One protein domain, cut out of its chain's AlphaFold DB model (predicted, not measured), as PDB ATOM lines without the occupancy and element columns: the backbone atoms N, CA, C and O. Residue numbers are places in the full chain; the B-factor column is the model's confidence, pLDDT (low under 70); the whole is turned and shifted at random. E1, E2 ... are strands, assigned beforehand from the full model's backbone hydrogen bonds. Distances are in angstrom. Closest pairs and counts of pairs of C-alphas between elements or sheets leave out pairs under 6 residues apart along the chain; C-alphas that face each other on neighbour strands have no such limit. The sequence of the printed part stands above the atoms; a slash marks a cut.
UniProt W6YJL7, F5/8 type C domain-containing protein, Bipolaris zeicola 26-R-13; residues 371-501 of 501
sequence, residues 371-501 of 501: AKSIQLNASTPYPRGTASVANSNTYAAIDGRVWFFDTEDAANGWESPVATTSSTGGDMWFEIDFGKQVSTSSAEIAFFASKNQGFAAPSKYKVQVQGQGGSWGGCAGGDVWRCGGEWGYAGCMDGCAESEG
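Overview. This is residues 371 to 501 of the 501 residues of the protein "F5/8 type C domain-containing protein" of Bipolaris zeicola 26-R-13 (UniProt W6YJL7). With little regular structure, this is a body mostly of loops in which three separate two-stranded ladders, E1 with E2, E3 with E6 and E4 with E5, form a triangle; residues 420 to 425 stick out. The printed part has 131 residues, no named helix and six strands, E1 to E6, 27 residues in all: all strand, each pair antiparallel. It is compact, radius of gyration of the C-alphas 15.1 A, spans 43 by 34 by 30 A.

Along the chain. E1 is residues 384 to 387, from C-alpha 384 at (121.533, 197.466, 154.917); E2 is residues 430 to 433; E3 is residues 442 to 447, 16.5 A; E4 is residues 464 to 466; E5 is residues 472 to 474; E6 is residues 488 to 494, 17.8 A, and ends with C-alpha 494 at (136.309, 200.709, 172.605).

Arrangement. Hairpin E1 and E2 has N 384 and O 433 at 2.8 A. E3 and E6, at 174 degrees, have no N and O within hydrogen-bond range; C-alphas 444 and 492 face each other at 5.4 A. Hairpin E4 and E5 has N 465 and O 473 at 2.9 A. The three pairs are apart.

Size, cuts and confidence. The farthest C-alphas, Asn 452 and Gly 469, are 44.0 A apart. The printed part has no cut. Links E1 to E2, E3 to E4 and E5 to E6 are long. pLDDT is under 70 at 43 residues, among them 476 to 501.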
ATOM      1  N   ALA A 371     129.777 190.704 164.854       83.25
ATOM      2  CA  ALA A 371     129.607 191.760 163.867       83.25
ATOM      3  C   ALA A 371     128.136 191.833 163.425       83.25
ATOM      4  O   ALA A 371     127.684 191.112 162.537       83.25
ATOM      5  N   LYS A 372     127.365 192.714 164.070       87.69
ATOM      6  CA  LYS A 372     125.935 192.910 163.777       87.69
ATOM      7  C   LYS A 372     125.684 193.618 162.442       87.69
ATOM      8  O   LYS A 372     124.549 193.644 161.983       87.69
ATOM      9  N   SER A 373     126.725 194.210 161.852       89.44
ATOM     10  CA  SER A 373     126.694 194.965 160.595       89.44
ATOM     11  C   SER A 373     126.663 194.091 159.345       89.44
ATOM     12  O   SER A 373     126.405 194.620 158.272       89.44
ATOM     13  N   ILE A 374     126.905 192.780 159.462       90.25
ATOM     14  CA  ILE A 374     127.057 191.903 158.299       90.25
ATOM     15  C   ILE A 374     125.706 191.620 157.633       90.25
ATOM     16  O   ILE A 374     124.822 190.996 158.224       90.25
ATOM     17  N   GLN A 375     125.586 192.000 156.364       89.69
ATOM     18  CA  GLN A 375     124.519 191.561 155.475       89.69
ATOM     19  C   GLN A 375     124.955 190.242 154.825       89.69
ATOM     20  O   GLN A 375     125.829 190.212 153.967       89.69
ATOM     21  N   LEU A 376     124.370 189.114 155.240       83.19
ATOM     22  CA  LEU A 376     124.813 187.787 154.778       83.19
ATOM     23  C   LEU A 376     124.494 187.506 153.298       83.19
ATOM     24  O   LEU A 376     125.110 186.629 152.690       83.19
ATOM     25  N   ASN A 377     123.497 188.192 152.737       84.50
ATOM     26  CA  ASN A 377     123.078 188.052 151.346       84.50
ATOM     27  C   ASN A 377     122.524 189.392 150.841       84.50
ATOM     28  O   ASN A 377     121.734 190.023 151.534       84.50
ATOM     29  N   ALA A 378     122.855 189.800 149.616       85.56
ATOM     30  CA  ALA A 378     122.386 191.067 149.042       85.56
ATOM     31  C   ALA A 378     120.847 191.209 148.987       85.56
ATOM     32  O   ALA A 378     120.331 192.319 148.891       85.56
ATOM     33  N   SER A 379     120.107 190.097 149.059       87.88
ATOM     34  CA  SER A 379     118.640 190.083 149.109       87.88
ATOM     35  C   SER A 379     118.044 190.143 150.522       87.88
ATOM     36  O   SER A 379     116.835 190.340 150.649       87.88
ATOM     37  N   THR A 380     118.835 189.992 151.595       89.94
ATOM     38  CA  THR A 380     118.304 190.176 152.957       89.94
ATOM     39  C   THR A 380     118.039 191.657 153.210       89.94
ATOM     40  O   THR A 380     118.919 192.464 152.917       89.94
ATOM     41  N   PRO A 381     116.879 192.038 153.773       91.19
ATOM     42  CA  PRO A 381     116.507 193.444 153.907       91.19
ATOM     43  C   PRO A 381     117.396 194.227 154.882       91.19
ATOM     44  O   PRO A 381     117.550 195.427 154.683       91.19
ATOM     45  N   TYR A 382     117.973 193.566 155.897       92.88
ATOM     46  CA  TYR A 382     118.810 194.182 156.932       92.88
ATOM     47  C   TYR A 382     119.902 193.219 157.450       92.88
ATOM     48  O   TYR A 382     119.693 192.002 157.381       92.88
ATOM     49  N   PRO A 383     121.009 193.734 158.029       93.38
ATOM     50  CA  PRO A 383     121.421 195.142 157.992       93.38
ATOM     51  C   PRO A 383     121.667 195.603 156.547       93.38
ATOM     52  O   PRO A 383     121.942 194.782 155.676       93.38
ATOM     53  N   ARG A 384     121.491 196.896 156.270       93.19
ATOM     54  CA  ARG A 384     121.533 197.466 154.917       93.19
ATOM     55  C   ARG A 384     122.462 198.669 154.868       93.19
ATOM     56  O   ARG A 384     122.283 199.618 155.622       93.19
ATOM     57  N   GLY A 385     123.401 198.642 153.927       92.25
ATOM     58  CA  GLY A 385     124.300 199.757 153.647       92.25
ATOM     59  C   GLY A 385     123.662 200.798 152.728       92.25
ATOM     60  O   GLY A 385     123.105 200.445 151.685       92.25
ATOM     61  N   THR A 386     123.791 202.076 153.068       91.25
ATOM     62  CA  THR A 386     123.482 203.221 152.190       91.25
ATOM     63  C   THR A 386     124.610 204.250 152.260       91.25
ATOM     64  O   THR A 386     125.408 204.220 153.191       91.25
ATOM     65  N   ALA A 387     124.730 205.137 151.272       90.12
ATOM     66  CA  ALA A 387     125.813 206.118 151.237       90.12
ATOM     67  C   ALA A 387     125.359 207.472 150.681       90.12
ATOM     68  O   ALA A 387     124.422 207.552 149.888       90.12
ATOM     69  N   SER A 388     126.077 208.532 151.063       86.88
ATOM     70  CA  SER A 388     125.827 209.915 150.634       86.88
ATOM     71  C   SER A 388     126.132 210.172 149.159       86.88
ATOM     72  O   SER A 388     125.691 211.169 148.591       86.88
ATOM     73  N   VAL A 389     126.951 209.311 148.559       82.69
ATOM     74  CA  VAL A 389     127.338 209.358 147.151       82.69
ATOM     75  C   VAL A 389     126.767 208.134 146.455       82.69
ATOM     76  O   VAL A 389     126.835 207.022 146.979       82.69
ATOM     77  N   ALA A 390     126.188 208.348 145.275       69.94
ATOM     78  CA  ALA A 390     125.647 207.264 144.474       69.94
ATOM     79  C   ALA A 390     126.794 206.358 144.006       69.94
ATOM     80  O   ALA A 390     127.592 206.752 143.156       69.94
ATOM     81  N   ASN A 391     126.870 205.154 144.567       65.81
ATOM     82  CA  ASN A 391     127.773 204.099 144.130       65.81
ATOM     83  C   ASN A 391     126.973 202.822 143.817       65.81
ATOM     84  O   ASN A 391     125.802 202.696 144.174       65.81
ATOM     85  N   SER A 392     127.585 201.883 143.098       62.75
ATOM     86  CA  SER A 392     126.884 200.725 142.532       62.75
ATOM     87  C   SER A 392     126.701 199.548 143.499       62.75
ATOM     88  O   SER A 392     125.876 198.682 143.213       62.75
ATOM     89  N   ASN A 393     127.429 199.479 144.621       78.25
ATOM     90  CA  ASN A 393     127.370 198.315 145.510       78.25
ATOM     91  C   ASN A 393     127.705 198.650 146.976       78.25
ATOM     92  O   ASN A 393     128.849 198.536 147.405       78.25
ATOM     93  N   THR A 394     126.707 199.043 147.769       88.50
ATOM     94  CA  THR A 394     126.869 199.237 149.222       88.50
ATOM     95  C   THR A 394     126.907 197.921 150.003       88.50
ATOM     96  O   THR A 394     127.466 197.882 151.094       88.50
ATOM     97  N   TYR A 395     126.360 196.833 149.447       89.31
ATOM     98  CA  TYR A 395     126.379 195.504 150.067       89.31
ATOM     99  C   TYR A 395     127.809 195.001 150.285       89.31
ATOM    100  O   TYR A 395     128.121 194.505 151.362       89.31
ATOM    101  N   ALA A 396     128.696 195.184 149.301       87.44
ATOM    102  CA  ALA A 396     130.083 194.725 149.391       87.44
ATOM    103  C   ALA A 396     130.890 195.374 150.531       87.44
ATOM    104  O   ALA A 396     131.896 194.817 150.947       87.44
ATOM    105  N   ALA A 397     130.456 196.520 151.065       89.12
ATOM    106  CA  ALA A 397     131.082 197.135 152.237       89.12
ATOM    107  C   ALA A 397     130.699 196.461 153.566       89.12
ATOM    108  O   ALA A 397     131.347 196.697 154.583       89.12
ATOM    109  N   ILE A 398     129.637 195.649 153.573       91.00
ATOM    110  CA  ILE A 398     129.095 194.997 154.769       91.00
ATOM    111  C   ILE A 398     128.807 193.504 154.554       91.00
ATOM    112  O   ILE A 398     128.037 192.908 155.301       91.00
ATOM    113  N   ASP A 399     129.429 192.863 153.566       87.31
ATOM    114  CA  ASP A 399     129.233 191.434 153.266       87.31
ATOM    115  C   ASP A 399     129.994 190.490 154.226       87.31
ATOM    116  O   ASP A 399     129.933 189.258 154.114       87.31
ATOM    117  N   GLY A 400     130.708 191.079 155.192       83.00
ATOM    118  CA  GLY A 400     131.490 190.388 156.210       83.00
ATOM    119  C   GLY A 400     132.860 189.910 155.738       83.00
ATOM    120  O   GLY A 400     133.491 189.136 156.456       83.00
ATOM    121  N   ARG A 401     133.321 190.323 154.553       79.75
ATOM    122  CA  ARG A 401     134.661 190.008 154.050       79.75
ATOM    123  C   ARG A 401     135.603 191.184 154.265       79.75
ATOM    124  O   ARG A 401     135.242 192.336 154.057       79.75
ATOM    125  N   VAL A 402     136.844 190.874 154.629       78.44
ATOM    126  CA  VAL A 402     137.951 191.834 154.627       78.44
ATOM    127  C   VAL A 402     139.035 191.271 153.719       78.44
ATOM    128  O   VAL A 402     139.462 190.129 153.895       78.44
ATOM    129  N   TRP A 403     139.443 192.052 152.720       78.62
ATOM    130  CA  TRP A 403     140.426 191.643 151.721       78.62
ATOM    131  C   TRP A 403     141.692 192.484 151.852       78.62
ATOM    132  O   TRP A 403     141.625 193.710 151.836       78.62
ATOM    133  N   PHE A 404     142.839 191.819 151.994       76.25
ATOM    134  CA  PHE A 404     144.126 192.462 152.292       76.25
ATOM    135  C   PHE A 404     145.092 192.467 151.101       76.25
ATOM    136  O   PHE A 404     146.217 192.942 151.223       76.25
ATOM    137  N   PHE A 405     144.673 191.915 149.962       79.62
ATOM    138  CA  PHE A 405     145.523 191.750 148.789       79.62
ATOM    139  C   PHE A 405     145.218 192.820 147.738       79.62
ATOM    140  O   PHE A 405     144.055 193.163 147.513       79.62
ATOM    141  N   ASP A 406     146.265 193.327 147.083       76.38
ATOM    142  CA  ASP A 406     146.184 194.297 145.981       76.38
ATOM    143  C   ASP A 406     145.703 193.607 144.690       76.38
ATOM    144  O   ASP A 406     146.445 193.441 143.726       76.38
ATOM    145  N   THR A 407     144.464 193.115 144.705       75.94
ATOM    146  CA  THR A 407     143.824 192.452 143.564       75.94
ATOM    147  C   THR A 407     143.012 193.488 142.789       75.94
ATOM    148  O   THR A 407     142.028 193.993 143.326       75.94
ATOM    149  N   GLU A 408     143.390 193.784 141.540       68.81
ATOM    150  CA  GLU A 408     142.789 194.854 140.707       68.81
ATOM    151  C   GLU A 408     141.266 194.737 140.506       68.81
ATOM    152  O   GLU A 408     140.602 195.705 140.151       68.81
ATOM    153  N   ASP A 409     140.696 193.557 140.752       65.44
ATOM    154  CA  ASP A 409     139.288 193.242 140.509       65.44
ATOM    155  C   ASP A 409     138.508 192.804 141.765       65.44
ATOM    156  O   ASP A 409     137.380 192.307 141.656       65.44
ATOM    157  N   ALA A 410     139.082 192.931 142.966       64.81
ATOM    158  CA  ALA A 410     138.379 192.568 144.195       64.81
ATOM    159  C   ALA A 410     137.304 193.618 144.535       64.81
ATOM    160  O   ALA A 410     137.563 194.599 145.224       64.81
ATOM    161  N   ALA A 411     136.068 193.390 144.085       64.62
ATOM    162  CA  ALA A 411     134.908 194.247 144.358       64.62
ATOM    163  C   ALA A 411     134.353 194.080 145.794       64.62
ATOM    164  O   ALA A 411     133.161 193.831 145.980       64.62
ATOM    165  N   ASN A 412     135.220 194.186 146.804       73.06
ATOM    166  CA  ASN A 412     134.886 194.038 148.223       73.06
ATOM    167  C   ASN A 412     134.957 195.410 148.916       73.06
ATOM    168  O   ASN A 412     135.959 195.734 149.549       73.06
ATOM    169  N   GLY A 413     133.932 196.250 148.759       82.31
ATOM    170  CA  GLY A 413     133.864 197.509 149.501       82.31
ATOM    171  C   GLY A 413     132.959 198.583 148.907       82.31
ATOM    172  O   GLY A 413     132.251 198.372 147.923       82.31
ATOM    173  N   TRP A 414     133.015 199.755 149.537       86.44
ATOM    174  CA  TRP A 414     132.441 201.013 149.065       86.44
ATOM    175  C   TRP A 414     133.577 202.014 148.849       86.44
ATOM    176  O   TRP A 414     134.414 202.201 149.731       86.44
ATOM    177  N   GLU A 415     133.589 202.664 147.688       84.06
ATOM    178  CA  GLU A 415     134.503 203.757 147.368       84.06
ATOM    179  C   GLU A 415     133.744 205.086 147.306       84.06
ATOM    180  O   GLU A 415     132.587 205.151 146.880       84.06
ATOM    181  N   SER A 416     134.419 206.160 147.708       81.88
ATOM    182  CA  SER A 416     133.938 207.530 147.548       81.88
ATOM    183  C   SER A 416     134.773 208.270 146.499       81.88
ATOM    184  O   SER A 416     135.976 208.019 146.410       81.88
ATOM    185  N   PRO A 417     134.208 209.251 145.770       81.00
ATOM    186  CA  PRO A 417     134.998 210.160 144.945       81.00
ATOM    187  C   PRO A 417     136.089 210.880 145.750       81.00
ATOM    188  O   PRO A 417     135.953 211.103 146.954       81.00
ATOM    189  N   VAL A 418     137.154 211.316 145.072       77.62
ATOM    190  CA  VAL A 418     138.153 212.203 145.684       77.62
ATOM    191  C   VAL A 418     137.471 213.516 146.067       77.62
ATOM    192  O   VAL A 418     136.861 214.169 145.218       77.62
ATOM    193  N   ALA A 419     137.588 213.917 147.333       69.19
ATOM    194  CA  ALA A 419     137.064 215.196 147.799       69.19
ATOM    195  C   ALA A 419     137.740 216.347 147.032       69.19
ATOM    196  O   ALA A 419     138.950 216.551 147.141       69.19
ATOM    197  N   THR A 420     136.969 217.100 146.247       62.47
ATOM    198  CA  THR A 420     137.449 218.299 145.551       62.47
ATOM    199  C   THR A 420     137.006 219.536 146.321       62.47
ATOM    200  O   THR A 420     135.995 219.540 147.020       62.47
ATOM    201  N   THR A 421     137.714 220.652 146.167       54.50
ATOM    202  CA  THR A 421     137.295 221.936 146.760       54.50
ATOM    203  C   THR A 421     135.940 222.439 146.230       54.50
ATOM    204  O   THR A 421     135.417 223.422 146.744       54.50
ATOM    205  N   SER A 422     135.382 221.791 145.198       52.31
ATOM    206  CA  SER A 422     134.095 222.093 144.566       52.31
ATOM    207  C   SER A 422     132.989 221.069 144.854       52.31
ATOM    208  O   SER A 422     131.840 221.337 144.499       52.31
ATOM    209  N   SER A 423     133.277 219.932 145.505       55.94
ATOM    210  CA  SER A 423     132.220 219.068 146.039       55.94
ATOM    211  C   SER A 423     131.555 219.804 147.199       55.94
ATOM    212  O   SER A 423     132.189 220.120 148.202       55.94
ATOM    213  N   THR A 424     130.291 220.160 147.010       46.50
ATOM    214  CA  THR A 424     129.459 220.974 147.898       46.50
ATOM    215  C   THR A 424     129.465 220.482 149.352       46.50
ATOM    216  O   THR A 424     128.662 219.637 149.720       46.50
ATOM    217  N   GLY A 425     130.358 221.035 150.177       52.16
ATOM    218  CA  GLY A 425     130.152 221.425 151.581       52.16
ATOM    219  C   GLY A 425     129.721 220.399 152.642       52.16
ATOM    220  O   GLY A 425     129.498 220.826 153.773       52.16
ATOM    221  N   GLY A 426     129.584 219.106 152.338       66.19
ATOM    222  CA  GLY A 426     129.142 218.080 153.293       66.19
ATOM    223  C   GLY A 426     130.133 216.926 153.459       66.19
ATOM    224  O   GLY A 426     130.830 216.561 152.513       66.19
ATOM    225  N   ASP A 427     130.174 216.340 154.658       77.50
ATOM    226  CA  ASP A 427     130.891 215.086 154.918       77.50
ATOM    227  C   ASP A 427     130.303 213.955 154.053       77.50
ATOM    228  O   ASP A 427     129.082 213.782 154.003       77.50
ATOM    229  N   MET A 428     131.156 213.163 153.395       85.06
ATOM    230  CA  MET A 428     130.723 211.914 152.760       85.06
ATOM    231  C   MET A 428     130.502 210.849 153.834       85.06
ATOM    232  O   MET A 428     131.321 210.714 154.743       85.06
ATOM    233  N   TRP A 429     129.412 210.091 153.732       87.88
ATOM    234  CA  TRP A 429     129.039 209.103 154.743       87.88
ATOM    235  C   TRP A 429     128.580 207.782 154.128       87.88
ATOM    236  O   TRP A 429     128.038 207.740 153.023       87.88
ATOM    237  N   PHE A 430     128.792 206.716 154.895       91.06
ATOM    238  CA  PHE A 430     128.217 205.393 154.701       91.06
ATOM    239  C   PHE A 430     127.446 205.038 155.975       91.06
ATOM    240  O   PHE A 430     127.983 205.143 157.078       91.06
ATOM    241  N   GLU A 431     126.189 204.650 155.824       92.19
ATOM    242  CA  GLU A 431     125.264 204.334 156.906       92.19
ATOM    243  C   GLU A 431     124.893 202.851 156.864       92.19
ATOM    244  O   GLU A 431     124.656 202.288 155.793       92.19
ATOM    245  N   ILE A 432     124.804 202.234 158.044       93.56
ATOM    246  CA  ILE A 432     124.302 200.872 158.222       93.56
ATOM    247  C   ILE A 432     122.982 200.946 158.982       93.56
ATOM    248  O   ILE A 432     122.955 201.232 160.177       93.56
ATOM    249  N   ASP A 433     121.898 200.637 158.282       93.19
ATOM    250  CA  ASP A 433     120.563 200.505 158.849       93.19
ATOM    251  C   ASP A 433     120.363 199.057 159.316       93.19
ATOM    252  O   ASP A 433     120.327 198.129 158.504       93.19
ATOM    253  N   PHE A 434     120.256 198.838 160.627       92.62
ATOM    254  CA  PHE A 434     120.062 197.501 161.196       92.62
ATOM    255  C   PHE A 434     118.613 196.987 161.083       92.62
ATOM    256  O   PHE A 434     118.358 195.825 161.409       92.62
ATOM    257  N   GLY A 435     117.655 197.826 160.668       92.62
ATOM    258  CA  GLY A 435     116.223 197.507 160.588       92.62
ATOM    259  C   GLY A 435     115.516 197.334 161.935       92.62
ATOM    260  O   GLY A 435     114.316 197.064 161.982       92.62
ATOM    261  N   LYS A 436     116.261 197.447 163.036       89.25
ATOM    262  CA  LYS A 436     115.792 197.391 164.420       89.25
ATOM    263  C   LYS A 436     116.821 198.046 165.337       89.25
ATOM    264  O   LYS A 436     117.985 198.174 164.967       89.25
ATOM    265  N   GLN A 437     116.389 198.351 166.552       86.00
ATOM    266  CA  GLN A 437     117.250 198.755 167.657       86.00
ATOM    267  C   GLN A 437     118.335 197.702 167.929       86.00
ATOM    268  O   GLN A 437     118.044 196.506 168.073       86.00
ATOM    269  N   VAL A 438     119.594 198.141 167.976       85.31
ATOM    270  CA  VAL A 438     120.759 197.268 168.147       85.31
ATOM    271  C   VAL A 438     121.779 197.919 169.075       85.31
ATOM    272  O   VAL A 438     122.428 198.892 168.714       85.31
ATOM    273  N   SER A 439     122.028 197.296 170.229       81.44
ATOM    274  CA  SER A 439     123.147 197.689 171.092       81.44
ATOM    275  C   SER A 439     124.479 197.331 170.427       81.44
ATOM    276  O   SER A 439     124.716 196.162 170.100       81.44
ATOM    277  N   THR A 440     125.357 198.308 170.244       78.00
ATOM    278  CA  THR A 440     126.735 198.124 169.773       78.00
ATOM    279  C   THR A 440     127.699 198.602 170.855       78.00
ATOM    280  O   THR A 440     127.392 199.526 171.598       78.00
ATOM    281  N   SER A 441     128.850 197.942 170.982       77.31
ATOM    282  CA  SER A 441     129.902 198.319 171.944       77.31
ATOM    283  C   SER A 441     131.195 198.775 171.265       77.31
ATOM    284  O   SER A 441     132.044 199.403 171.896       77.31
ATOM    285  N   SER A 442     131.345 198.482 169.969       78.44
ATOM    286  CA  SER A 442     132.489 198.883 169.152       78.44
ATOM    287  C   SER A 442     132.174 198.813 167.661       78.44
ATOM    288  O   SER A 442     131.281 198.067 167.254       78.44
ATOM    289  N   ALA A 443     132.993 199.486 166.854       80.31
ATOM    290  CA  ALA A 443     133.051 199.320 165.407       80.31
ATOM    291  C   ALA A 443     134.482 198.965 164.970       80.31
ATOM    292  O   ALA A 443     135.450 199.501 165.512       80.31
ATOM    293  N   GLU A 444     134.593 198.075 163.987       80.44
ATOM    294  CA  GLU A 444     135.837 197.722 163.300       80.44
ATOM    295  C   GLU A 444     135.679 198.118 161.831       80.44
ATOM    296  O   GLU A 444     134.701 197.734 161.188       80.44
ATOM    297  N   ILE A 445     136.597 198.946 161.326       83.06
ATOM    298  CA  ILE A 445     136.525 199.524 159.980       83.06
ATOM    299  C   ILE A 445     137.858 199.267 159.284       83.06
ATOM    300  O   ILE A 445     138.914 199.670 159.773       83.06
ATOM    301  N   ALA A 446     137.799 198.610 158.128       82.25
ATOM    302  CA  ALA A 446     138.953 198.373 157.275       82.25
ATOM    303  C   ALA A 446     138.957 199.375 156.116       82.25
ATOM    304  O   ALA A 446     137.948 199.537 155.430       82.25
ATOM    305  N   PHE A 447     140.094 200.034 155.887       84.19
ATOM    306  CA  PHE A 447     140.292 200.908 154.734       84.19
ATOM    307  C   PHE A 447     141.232 200.247 153.735       84.19
ATOM    308  O   PHE A 447     142.349 199.864 154.083       84.19
ATOM    309  N   PHE A 448     140.790 200.163 152.484       82.19
ATOM    310  CA  PHE A 448     141.639 199.734 151.383       82.19
ATOM    311  C   PHE A 448     142.406 200.931 150.813       82.19
ATOM    312  O   PHE A 448     141.832 201.992 150.559       82.19
ATOM    313  N   ALA A 449     143.711 200.762 150.623       81.00
ATOM    314  CA  ALA A 449     144.569 201.736 149.971       81.00
ATOM    315  C   ALA A 449     145.499 200.991 149.013       81.00
ATOM    316  O   ALA A 449     146.162 200.037 149.399       81.00
ATOM    317  N   SER A 450     145.537 201.430 147.761       82.12
ATOM    318  CA  SER A 450     146.421 200.881 146.744       82.12
ATOM    319  C   SER A 450     146.808 201.993 145.789       82.12
ATOM    320  O   SER A 450     145.977 202.537 145.058       82.12
ATOM    321  N   LYS A 451     148.100 202.325 145.771       81.88
ATOM    322  CA  LYS A 451     148.647 203.311 144.835       81.88
ATOM    323  C   LYS A 451     148.477 202.860 143.381       81.88
ATOM    324  O   LYS A 451     148.257 203.706 142.520       81.88
ATOM    325  N   ASN A 452     148.567 201.553 143.128       82.19
ATOM    326  CA  ASN A 452     148.433 200.970 141.794       82.19
ATOM    327  C   ASN A 452     146.999 201.096 141.276       82.19
ATOM    328  O   ASN A 452     146.795 201.464 140.124       82.19
ATOM    329  N   GLN A 453     146.017 200.863 142.149       81.19
ATOM    330  CA  GLN A 453     144.597 200.956 141.808       81.19
ATOM    331  C   GLN A 453     144.008 202.367 141.996       81.19
ATOM    332  O   GLN A 453     142.861 202.613 141.640       81.19
ATOM    333  N   GLY A 454     144.778 203.316 142.540       83.69
ATOM    334  CA  GLY A 454     144.330 204.694 142.773       83.69
ATOM    335  C   GLY A 454     143.447 204.883 144.012       83.69
ATOM    336  O   GLY A 454     142.816 205.930 144.151       83.69
ATOM    337  N   PHE A 455     143.422 203.911 144.928       83.88
ATOM    338  CA  PHE A 455     142.674 203.989 146.183       83.88
ATOM    339  C   PHE A 455     143.529 204.523 147.330       83.88
ATOM    340  O   PHE A 455     144.696 204.161 147.481       83.88
ATOM    341  N   ALA A 456     142.929 205.349 148.184       83.06
ATOM    342  CA  ALA A 456     143.566 205.875 149.383       83.06
ATOM    343  C   ALA A 456     142.610 205.812 150.576       83.06
ATOM    344  O   ALA A 456     141.422 206.107 150.451       83.06
ATOM    345  N   ALA A 457     143.156 205.502 151.753       82.12
ATOM    346  CA  ALA A 457     142.424 205.641 153.003       82.12
ATOM    347  C   ALA A 457     142.085 207.124 153.269       82.12
ATOM    348  O   ALA A 457     142.868 208.014 152.911       82.12
ATOM    349  N   PRO A 458     140.947 207.427 153.921       79.81
ATOM    350  CA  PRO A 458     140.590 208.799 154.245       79.81
ATOM    351  C   PRO A 458     141.604 209.413 155.217       79.81
ATOM    352  O   PRO A 458     142.074 208.773 156.157       79.81
ATOM    353  N   SER A 459     141.911 210.699 155.027       77.81
ATOM    354  CA  SER A 459     142.830 211.425 155.921       77.81
ATOM    355  C   SER A 459     142.265 211.623 157.336       77.81
ATOM    356  O   SER A 459     143.032 211.826 158.281       77.81
ATOM    357  N   LYS A 460     140.932 211.586 157.465       77.31
ATOM    358  CA  LYS A 460     140.150 211.653 158.704       77.31
ATOM    359  C   LYS A 460     138.815 210.939 158.498       77.31
ATOM    360  O   LYS A 460     138.232 211.045 157.423       77.31
ATOM    361  N   TYR A 461     138.295 210.309 159.542       82.25
ATOM    362  CA  TYR A 461     136.928 209.794 159.587       82.25
ATOM    363  C   TYR A 461     136.351 209.961 161.001       82.25
ATOM    364  O   TYR A 461     137.091 210.228 161.951       82.25
ATOM    365  N   LYS A 462     135.030 209.821 161.128       85.06
ATOM    366  CA  LYS A 462     134.299 209.784 162.401       85.06
ATOM    367  C   LYS A 462     133.290 208.643 162.370       85.06
ATOM    368  O   LYS A 462     132.748 208.341 161.310       85.06
ATOM    369  N   VAL A 463     133.030 208.040 163.526       86.44
ATOM    370  CA  VAL A 463     131.977 207.031 163.696       86.44
ATOM    371  C   VAL A 463     130.852 207.656 164.506       86.44
ATOM    372  O   VAL A 463     131.092 208.225 165.574       86.44
ATOM    373  N   GLN A 464     129.635 207.579 163.976       87.38
ATOM    374  CA  GLN A 464     128.438 208.113 164.616       87.38
ATOM    375  C   GLN A 464     127.406 207.003 164.806       87.38
ATOM    376  O   GLN A 464     127.323 206.078 164.001       87.38
ATOM    377  N   VAL A 465     126.612 207.123 165.864       85.88
ATOM    378  CA  VAL A 465     125.444 206.282 166.144       85.88
ATOM    379  C   VAL A 465     124.211 207.170 166.256       85.88
ATOM    380  O   VAL A 465     124.300 208.326 166.684       85.88
ATOM    381  N   GLN A 466     123.059 206.657 165.841       83.25
ATOM    382  CA  GLN A 466     121.803 207.383 165.960       83.25
ATOM    383  C   GLN A 466     121.234 207.182 167.371       83.25
ATOM    384  O   GLN A 466     120.983 206.057 167.791       83.25
ATOM    385  N   GLY A 467     121.070 208.273 168.123       71.00
ATOM    386  CA  GLY A 467     120.502 208.243 169.473       71.00
ATOM    387  C   GLY A 467     118.970 208.212 169.482       71.00
ATOM    388  O   GLY A 467     118.318 208.433 168.455       71.00
ATOM    389  N   GLN A 468     118.384 208.007 170.669       62.59
ATOM    390  CA  GLN A 468     116.935 208.103 170.875       62.59
ATOM    391  C   GLN A 468     116.424 209.477 170.403       62.59
ATOM    392  O   GLN A 468     116.841 210.513 170.916       62.59
ATOM    393  N   GLY A 469     115.544 209.489 169.396       66.75
ATOM    394  CA  GLY A 469     115.041 210.715 168.755       66.75
ATOM    395  C   GLY A 469     115.597 210.998 167.352       66.75
ATOM    396  O   GLY A 469     115.209 211.991 166.742       66.75
ATOM    397  N   GLY A 470     116.464 210.133 166.814       75.62
ATOM    398  CA  GLY A 470     116.890 210.176 165.409       75.62
ATOM    399  C   GLY A 470     118.101 211.072 165.117       75.62
ATOM    400  O   GLY A 470     118.520 211.174 163.963       75.62
ATOM    401  N   SER A 471     118.692 211.706 166.133       83.25
ATOM    402  CA  SER A 471     119.894 212.534 165.983       83.25
ATOM    403  C   SER A 471     121.174 211.696 165.990       83.25
ATOM    404  O   SER A 471     121.365 210.862 166.876       83.25
ATOM    405  N   TRP A 472     122.087 211.972 165.060       84.56
ATOM    406  CA  TRP A 472     123.410 211.344 165.000       84.56
ATOM    407  C   TRP A 472     124.382 211.965 166.012       84.56
ATOM    408  O   TRP A 472     124.660 213.163 165.956       84.56
ATOM    409  N   GLY A 473     124.944 211.144 166.898       82.00
ATOM    410  CA  GLY A 473     125.991 211.520 167.855       82.00
ATOM    411  C   GLY A 473     127.286 210.747 167.603       82.00
ATOM    412  O   GLY A 473     127.248 209.631 167.096       82.00
ATOM    413  N   GLY A 474     128.446 211.333 167.911       78.38
ATOM    414  CA  GLY A 474     129.728 210.616 167.838       78.38
ATOM    415  C   GLY A 474     129.870 209.574 168.955       78.38
ATOM    416  O   GLY A 474     129.365 209.792 170.055       78.38
ATOM    417  N   CYS A 475     130.570 208.465 168.698       71.94
ATOM    418  CA  CYS A 475     130.956 207.534 169.768       71.94
ATOM    419  C   CYS A 475     132.034 208.154 170.680       71.94
ATOM    420  O   CYS A 475     132.952 208.823 170.196       71.94
ATOM    421  N   ALA A 476     131.959 207.913 171.995       53.25
ATOM    422  CA  ALA A 476     132.993 208.354 172.933       53.25
ATOM    423  C   ALA A 476     134.324 207.631 172.633       53.25
ATOM    424  O   ALA A 476     134.343 206.425 172.402       53.25
ATOM    425  N   GLY A 477     135.433 208.378 172.571       52.09
ATOM    426  CA  GLY A 477     136.739 207.873 172.106       52.09
ATOM    427  C   GLY A 477     136.966 207.948 170.584       52.09
ATOM    428  O   GLY A 477     138.050 207.610 170.116       52.09
ATOM    429  N   GLY A 478     135.980 208.425 169.812       43.69
ATOM    430  CA  GLY A 478     136.007 208.525 168.347       43.69
ATOM    431  C   GLY A 478     136.656 209.784 167.757       43.69
ATOM    432  O   GLY A 478     136.281 210.194 166.655       43.69
ATOM    433  N   ASP A 479     137.609 210.414 168.448       38.66
ATOM    434  CA  ASP A 479     138.280 211.604 167.922       38.66
ATOM    435  C   ASP A 479     139.362 211.225 166.898       38.66
ATOM    436  O   ASP A 479     140.440 210.750 167.243       38.66
ATOM    437  N   VAL A 480     139.043 211.457 165.618       43.25
ATOM    438  CA  VAL A 480     139.944 211.642 164.463       43.25
ATOM    439  C   VAL A 480     141.209 210.772 164.484       43.25
ATOM    440  O   VAL A 480     142.299 211.227 164.836       43.25
ATOM    441  N   TRP A 481     141.106 209.545 163.976       44.91
ATOM    442  CA  TRP A 481     142.298 208.766 163.641       44.91
ATOM    443  C   TRP A 481     142.910 209.258 162.323       44.91
ATOM    444  O   TRP A 481     142.221 209.402 161.311       44.91
ATOM    445  N   ARG A 482     144.222 209.534 162.338       39.09
ATOM    446  CA  ARG A 482     145.032 209.743 161.130       39.09
ATOM    447  C   ARG A 482     145.619 208.400 160.708       39.09
ATOM    448  O   ARG A 482     146.413 207.834 161.453       39.09
ATOM    449  N   CYS A 483     145.284 207.922 159.515       37.81
ATOM    450  CA  CYS A 483     145.974 206.779 158.921       37.81
ATOM    451  C   CYS A 483     147.420 207.182 158.581       37.81
ATOM    452  O   CYS A 483     147.647 208.057 157.746       37.81
ATOM    453  N   GLY A 484     148.399 206.580 159.256       31.05
ATOM    454  CA  GLY A 484     149.811 206.664 158.890       31.05
ATOM    455  C   GLY A 484     150.242 205.384 158.175       31.05
ATOM    456  O   GLY A 484     150.291 204.332 158.805       31.05
ATOM    457  N   GLY A 485     150.573 205.480 156.883       37.28
ATOM    458  CA  GLY A 485     151.146 204.385 156.086       37.28
ATOM    459  C   GLY A 485     150.226 203.839 154.988       37.28
ATOM    460  O   GLY A 485     149.012 204.000 155.049       37.28
ATOM    461  N   GLU A 486     150.832 203.208 153.972       34.78
ATOM    462  CA  GLU A 486     150.193 202.753 152.720       34.78
ATOM    463  C   GLU A 486     149.146 201.628 152.893       34.78
ATOM    464  O   GLU A 486     148.456 201.309 151.935       34.78
ATOM    465  N   TRP A 487     148.957 201.092 154.105       33.47
ATOM    466  CA  TRP A 487     147.932 200.098 154.463       33.47
ATOM    467  C   TRP A 487     147.492 200.349 155.902       33.47
ATOM    468  O   TRP A 487     148.355 200.334 156.767       33.47
ATOM    469  N   GLY A 488     146.215 200.606 156.211       38.31
ATOM    470  CA  GLY A 488     145.790 201.029 157.556       38.31
ATOM    471  C   GLY A 488     144.597 200.259 158.120       38.31
ATOM    472  O   GLY A 488     143.486 200.395 157.616       38.31
ATOM    473  N   TYR A 489     144.815 199.523 159.216       37.09
ATOM    474  CA  TYR A 489     143.764 199.148 160.165       37.09
ATOM    475  C   TYR A 489     143.514 200.343 161.083       37.09
ATOM    476  O   TYR A 489     144.456 200.854 161.697       37.09
ATOM    477  N   ALA A 490     142.272 200.802 161.187       42.03
ATOM    478  CA  ALA A 490     141.912 201.724 162.247       42.03
ATOM    479  C   ALA A 490     141.403 200.888 163.424       42.03
ATOM    480  O   ALA A 490     140.440 200.138 163.282       42.03
ATOM    481  N   GLY A 491     142.129 200.955 164.545       36.69
ATOM    482  CA  GLY A 491     141.950 200.098 165.716       36.69
ATOM    483  C   GLY A 491     140.500 199.951 166.182       36.69
ATOM    484  O   GLY A 491     139.686 200.854 165.991       36.69
ATOM    485  N   CYS A 492     140.198 198.832 166.851       31.38
ATOM    486  CA  CYS A 492     138.978 198.671 167.638       31.38
ATOM    487  C   CYS A 492     138.740 199.932 168.478       31.38
ATOM    488  O   CYS A 492     139.514 200.225 169.390       31.38
ATOM    489  N   MET A 493     137.680 200.678 168.173       40.81
ATOM    490  CA  MET A 493     137.228 201.733 169.070       40.81
ATOM    491  C   MET A 493     136.423 201.081 170.188       40.81
ATOM    492  O   MET A 493     135.289 200.646 169.975       40.81
ATOM    493  N   ASP A 494     137.021 201.009 171.370       32.16
ATOM    494  CA  ASP A 494     136.309 200.709 172.605       32.16
ATOM    495  C   ASP A 494     135.731 202.020 173.137       32.16
ATOM    496  O   ASP A 494     136.483 202.941 173.450       32.16
ATOM    497  N   GLY A 495     134.401 202.126 173.204       35.12
ATOM    498  CA  GLY A 495     133.758 203.323 173.760       35.12
ATOM    499  C   GLY A 495     132.496 203.830 173.065       35.12
ATOM    500  O   GLY A 495     132.013 204.900 173.437       35.12
ATOM    501  N   CYS A 496     131.890 203.102 172.119       34.03
ATOM    502  CA  CYS A 496     130.483 203.389 171.824       34.03
ATOM    503  C   CYS A 496     129.696 203.012 173.089       34.03
ATOM    504  O   CYS A 496     129.517 201.831 173.383       34.03
ATOM    505  N   ALA A 497     129.356 204.017 173.903       34.84
ATOM    506  CA  ALA A 497     128.533 203.847 175.093       34.84
ATOM    507  C   ALA A 497     127.282 203.045 174.723       34.84
ATOM    508  O   ALA A 497     126.797 203.177 173.598       34.84
ATOM    509  N   GLU A 498     126.771 202.240 175.658       32.44
ATOM    510  CA  GLU A 498     125.469 201.588 175.535       32.44
ATOM    511  C   GLU A 498     124.404 202.648 175.227       32.44
ATOM    512  O   GLU A 498     123.822 203.259 176.119       32.44
ATOM    513  N   SER A 499     124.163 202.913 173.949       36.72
ATOM    514  CA  SER A 499     122.975 203.618 173.521       36.72
ATOM    515  C   SER A 499     121.940 202.544 173.258       36.72
ATOM    516  O   SER A 499     121.995 201.834 172.251       36.72
ATOM    517  N   GLU A 500     121.006 202.400 174.191       29.45
ATOM    518  CA  GLU A 500     119.718 201.782 173.916       29.45
ATOM    519  C   GLU A 500     119.019 202.642 172.848       29.45
ATOM    520  O   GLU A 500     118.286 203.573 173.170       29.45
ATOM    521  N   GLY A 501     119.276 202.367 171.563       32.31
ATOM    522  CA  GLY A 501     118.673 203.064 170.416       32.31
ATOM    523  C   GLY A 501     118.229 202.122 169.317       32.31
ATOM    524  O   GLY A 501     119.090 201.356 168.825       32.31
TER     525      GLY A 501